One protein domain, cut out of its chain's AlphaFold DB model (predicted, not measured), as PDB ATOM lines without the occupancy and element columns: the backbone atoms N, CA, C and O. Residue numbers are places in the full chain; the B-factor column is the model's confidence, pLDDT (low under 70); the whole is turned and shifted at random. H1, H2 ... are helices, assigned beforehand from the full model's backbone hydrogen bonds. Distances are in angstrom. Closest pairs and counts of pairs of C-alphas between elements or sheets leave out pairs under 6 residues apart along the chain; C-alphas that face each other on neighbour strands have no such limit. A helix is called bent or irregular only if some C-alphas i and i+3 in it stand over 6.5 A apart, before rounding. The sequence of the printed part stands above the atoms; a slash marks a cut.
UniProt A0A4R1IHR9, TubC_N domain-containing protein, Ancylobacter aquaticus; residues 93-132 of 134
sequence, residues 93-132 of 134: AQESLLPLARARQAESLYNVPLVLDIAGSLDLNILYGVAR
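This is residues 93 to 132 of the 134 residues of the protein "TubC_N domain-containing protein" of Ancylobacter aquaticus (UniProt A0A4R1IHR9). Two short helices stand well separated, with a long bowed link of residues 104 to 123 between them and no packed core; past Gly 120 the path turns, and H2 folds part of the way back. The printed part has 40 residues with two named helices, H1 then H2, and no named strand; the class is all helix, though the helices hold 19 of the 40 residues. It is extended, a rod spanning 40 by 19 by 18 A, with a radius of gyration of the C-alphas of 15.4 A.

Look first at H1, residues 93 to 103, then at H2, residues 124 to 131: the two are apart. In H2 every O i to N i+4 pair is within hydrogen-bond range; in H1, 5 of 7 are. H1 is irregular, but only just: C-alphas 96 and 99 are 6.6 A apart.

Find C-alpha 93 at (209.433, 116.910, 183.680); from there H1 runs 16.4 A to C-alpha 103. H2 runs 10.1 A to C-alpha 131 at (205.164, 127.116, 205.579).

The C-alphas farthest apart, Glu 95 and Gly 120, are 41.5 A apart. The link is long, 20 residues, and the printed part has no cut. Residues 112 to 132, of which 124 to 131 belong to H2, stand free. Confidence is low, under 70, at residues 104 to 109.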
ATOM      1  N   ALA A  93     208.517 117.105 182.560       84.69
ATOM      2  CA  ALA A  93     209.433 116.910 183.680       84.69
ATOM      3  C   ALA A  93     208.734 116.264 184.891       84.69
ATOM      4  O   ALA A  93     209.279 115.348 185.502       84.69
ATOM      5  N   GLN A  94     207.509 116.679 185.219       89.56
ATOM      6  CA  GLN A  94     206.733 116.068 186.299       89.56
ATOM      7  C   GLN A  94     206.281 114.640 185.964       89.56
ATOM      8  O   GLN A  94     206.362 113.775 186.831       89.56
ATOM      9  N   GLU A  95     205.849 114.361 184.732       89.62
ATOM     10  CA  GLU A  95     205.444 113.015 184.300       89.62
ATOM     11  C   GLU A  95     206.591 112.006 184.390       89.62
ATOM     12  O   GLU A  95     206.374 110.869 184.797       89.62
ATOM     13  N   SER A  96     207.818 112.422 184.066       86.69
ATOM     14  CA  SER A  96     209.001 111.560 184.190       86.69
ATOM     15  C   SER A  96     209.434 111.323 185.643       86.69
ATOM     16  O   SER A  96     209.870 110.223 185.983       86.69
ATOM     17  N   LEU A  97     209.283 112.319 186.522       83.06
ATOM     18  CA  LEU A  97     209.692 112.227 187.928       83.06
ATOM     19  C   LEU A  97     208.651 111.548 188.825       83.06
ATOM     20  O   LEU A  97     209.011 110.879 189.794       83.06
ATOM     21  N   LEU A  98     207.361 111.693 188.524       82.81
ATOM     22  CA  LEU A  98     206.277 111.203 189.376       82.81
ATOM     23  C   LEU A  98     206.310 109.675 189.603       82.81
ATOM     24  O   LEU A  98     206.115 109.252 190.747       82.81
ATOM     25  N   PRO A  99     206.588 108.823 188.595       83.56
ATOM     26  CA  PRO A  99     206.749 107.386 188.801       83.56
ATOM     27  C   PRO A  99     207.928 107.051 189.718       83.56
ATOM     28  O   PRO A  99     207.798 106.177 190.574       83.56
ATOM     29  N   LEU A 100     209.047 107.774 189.588       81.00
ATOM     30  CA  LEU A 100     210.242 107.585 190.420       81.00
ATOM     31  C   LEU A 100     209.956 107.944 191.881       81.00
ATOM     32  O   LEU A 100     210.285 107.169 192.778       81.00
ATOM     33  N   ALA A 101     209.272 109.067 192.110       77.25
ATOM     34  CA  ALA A 101     208.851 109.498 193.439       77.25
ATOM     35  C   ALA A 101     207.863 108.514 194.097       77.25
ATOM     36  O   ALA A 101     207.929 108.284 195.302       77.25
ATOM     37  N   ARG A 102     206.958 107.903 193.317       77.44
ATOM     38  CA  ARG A 102     205.969 106.933 193.825       77.44
ATOM     39  C   ARG A 102     206.549 105.551 194.099       77.44
ATOM     40  O   ARG A 102     206.145 104.921 195.070       77.44
ATOM     41  N   ALA A 103     207.446 105.067 193.243       77.88
ATOM     42  CA  ALA A 103     208.039 103.738 193.376       77.88
ATOM     43  C   ALA A 103     209.012 103.651 194.560       77.88
ATOM     44  O   ALA A 103     209.142 102.601 195.179       77.88
ATOM     45  N   ARG A 104     209.676 104.763 194.887       66.12
ATOM     46  CA  ARG A 104     210.743 104.827 195.890       66.12
ATOM     47  C   ARG A 104     210.292 105.506 197.176       66.12
ATOM     48  O   ARG A 104     211.003 106.365 197.687       66.12
ATOM     49  N   GLN A 105     209.093 105.167 197.659       56.41
ATOM     50  CA  GLN A 105     208.497 105.750 198.868       56.41
ATOM     51  C   GLN A 105     209.553 105.893 199.984       56.41
ATOM     52  O   GLN A 105     209.966 104.899 200.571       56.41
ATOM     53  N   ALA A 106     209.973 107.137 200.250       55.59
ATOM     54  CA  ALA A 106     210.974 107.558 201.241       55.59
ATOM     55  C   ALA A 106     212.484 107.470 200.895       55.59
ATOM     56  O   ALA A 106     213.303 107.732 201.777       55.59
ATOM     57  N   GLU A 107     212.907 107.211 199.652       59.47
ATOM     58  CA  GLU A 107     214.328 107.372 199.288       59.47
ATOM     59  C   GLU A 107     214.705 108.860 199.156       59.47
ATOM     60  O   GLU A 107     214.145 109.601 198.347       59.47
ATOM     61  N   SER A 108     215.710 109.302 199.916       65.19
ATOM     62  CA  SER A 108     216.179 110.697 199.970       65.19
ATOM     63  C   SER A 108     216.833 111.211 198.681       65.19
ATOM     64  O   SER A 108     217.244 112.366 198.637       65.19
ATOM     65  N   LEU A 109     216.953 110.379 197.642       68.88
ATOM     66  CA  LEU A 109     217.679 110.680 196.402       68.88
ATOM     67  C   LEU A 109     217.082 111.841 195.600       68.88
ATOM     68  O   LEU A 109     217.802 112.497 194.853       68.88
ATOM     69  N   TYR A 110     215.784 112.096 195.764       70.38
ATOM     70  CA  TYR A 110     215.078 113.206 195.118       70.38
ATOM     71  C   TYR A 110     214.612 114.271 196.115       70.38
ATOM     72  O   TYR A 110     213.916 115.210 195.733       70.38
ATOM     73  N   ASN A 111     214.992 114.139 197.389       76.50
ATOM     74  CA  ASN A 111     214.815 115.214 198.348       76.50
ATOM     75  C   ASN A 111     215.928 116.242 198.124       76.50
ATOM     76  O   ASN A 111     217.094 115.870 198.006       76.50
ATOM     77  N   VAL A 112     215.582 117.527 198.094       79.31
ATOM     78  CA  VAL A 112     216.568 118.611 198.128       79.31
ATOM     79  C   VAL A 112     216.665 119.050 199.588       79.31
ATOM     80  O   VAL A 112     215.822 119.830 200.035       79.31
ATOM     81  N   PRO A 113     217.609 118.507 200.382       77.44
ATOM     82  CA  PRO A 113     217.684 118.836 201.795       77.44
ATOM     83  C   PRO A 113     218.057 120.309 201.961       77.44
ATOM     84  O   PRO A 113     219.095 120.759 201.480       77.44
ATOM     85  N   LEU A 114     217.215 121.045 202.682       82.38
ATOM     86  CA  LEU A 114     217.523 122.379 203.171       82.38
ATOM     87  C   LEU A 114     217.662 122.306 204.688       82.38
ATOM     88  O   LEU A 114     216.746 121.861 205.377       82.38
ATOM     89  N   VAL A 115     218.804 122.757 205.199       84.25
ATOM     90  CA  VAL A 115     219.037 122.912 206.636       84.25
ATOM     91  C   VAL A 115     219.052 124.402 206.942       84.25
ATOM     92  O   VAL A 115     219.792 125.156 206.314       84.25
ATOM     93  N   LEU A 116     218.215 124.817 207.890       83.38
ATOM     94  CA  LEU A 116     218.151 126.190 208.375       83.38
ATOM     95  C   LEU A 116     218.721 126.224 209.790       83.38
ATOM     96  O   LEU A 116     218.145 125.626 210.698       83.38
ATOM     97  N   ASP A 117     219.844 126.914 209.963       88.25
ATOM     98  CA  ASP A 117     220.374 127.249 211.282       88.25
ATOM     99  C   ASP A 117     219.801 128.606 211.703       88.25
ATOM    100  O   ASP A 117     220.079 129.634 211.080       88.25
ATOM    101  N   ILE A 118     218.918 128.597 212.702       85.88
ATOM    102  CA  ILE A 118     218.176 129.778 213.146       85.88
ATOM    103  C   ILE A 118     218.635 130.121 214.559       85.88
ATOM    104  O   ILE A 118     218.411 129.361 215.500       85.88
ATOM    105  N   ALA A 119     219.229 131.301 214.715       89.12
ATOM    106  CA  ALA A 119     219.588 131.838 216.020       89.12
ATOM    107  C   ALA A 119     218.428 132.650 216.620       89.12
ATOM    108  O   ALA A 119     217.836 133.496 215.950       89.12
ATOM    109  N   GLY A 120     218.146 132.436 217.908       88.19
ATOM    110  CA  GLY A 120     217.111 133.159 218.655       88.19
ATOM    111  C   GLY A 120     215.824 132.358 218.866       88.19
ATOM    112  O   GLY A 120     215.779 131.146 218.667       88.19
ATOM    113  N   SER A 121     214.771 133.030 219.336       88.50
ATOM    114  CA  SER A 121     213.475 132.395 219.589       88.50
ATOM    115  C   SER A 121     212.708 132.189 218.285       88.50
ATOM    116  O   SER A 121     212.285 133.156 217.650       88.50
ATOM    117  N   LEU A 122     212.497 130.931 217.910       87.44
ATOM    118  CA  LEU A 122     211.645 130.554 216.790       87.44
ATOM    119  C   LEU A 122     210.174 130.529 217.230       87.44
ATOM    120  O   LEU A 122     209.787 129.706 218.061       87.44
ATOM    121  N   ASP A 123     209.347 131.400 216.650       90.38
ATOM    122  CA  ASP A 123     207.893 131.321 216.803       90.38
ATOM    123  C   ASP A 123     207.324 130.292 215.817       90.38
ATOM    124  O   ASP A 123     207.240 130.521 214.606       90.38
ATOM    125  N   LEU A 124     206.925 129.138 216.351       88.81
ATOM    126  CA  LEU A 124     206.361 128.049 215.561       88.81
ATOM    127  C   LEU A 124     205.025 128.423 214.907       88.81
ATOM    128  O   LEU A 124     204.720 127.898 213.840       88.81
ATOM    129  N   ASN A 125     204.241 129.337 215.487       89.62
ATOM    130  CA  ASN A 125     202.980 129.766 214.880       89.62
ATOM    131  C   ASN A 125     203.240 130.556 213.598       89.62
ATOM    132  O   ASN A 125     202.558 130.339 212.596       89.62
ATOM    133  N   ILE A 126     204.263 131.418 213.608       87.62
ATOM    134  CA  ILE A 126     204.709 132.130 212.408       87.62
ATOM    135  C   ILE A 126     205.254 131.128 211.393       87.62
ATOM    136  O   ILE A 126     204.830 131.160 210.240       87.62
ATOM    137  N   LEU A 127     206.125 130.201 211.812       88.12
ATOM    138  CA  LEU A 127     206.699 129.194 210.916       88.12
ATOM    139  C   LEU A 127     205.617 128.354 210.224       88.12
ATOM    140  O   LEU A 127     205.637 128.214 209.003       88.12
ATOM    141  N   TYR A 128     204.651 127.816 210.970       87.62
ATOM    142  CA  TYR A 128     203.563 127.032 210.384       87.62
ATOM    143  C   TYR A 128     202.614 127.880 209.538       87.62
ATOM    144  O   TYR A 128     202.086 127.380 208.545       87.62
ATOM    145  N   GLY A 129     202.421 129.150 209.903       87.81
ATOM    146  CA  GLY A 129     201.637 130.104 209.125       87.81
ATOM    147  C   GLY A 129     202.246 130.394 207.753       87.81
ATOM    148  O   GLY A 129     201.510 130.462 206.778       87.81
ATOM    149  N   VAL A 130     203.576 130.514 207.659       84.25
ATOM    150  CA  VAL A 130     204.268 130.784 206.384       84.25
ATOM    151  C   VAL A 130     204.590 129.521 205.579       84.25
ATOM    152  O   VAL A 130     204.650 129.582 204.356       84.25
ATOM    153  N   ALA A 131     204.804 128.376 206.239       80.44
ATOM    154  CA  ALA A 131     205.164 127.116 205.579       80.44
ATOM    155  C   ALA A 131     203.957 126.365 204.996       80.44
ATOM    156  O   ALA A 131     204.113 125.541 204.091       80.44
ATOM    157  N   ARG A 132     202.743 126.642 205.482       72.81
ATOM    158  CA  ARG A 132     201.518 126.279 204.767       72.81
ATOM    159  C   ARG A 132     201.335 127.269 203.624       72.81
ATOM    160  O   ARG A 132     200.755 128.333 203.810       72.81
TER     161      ARG A 132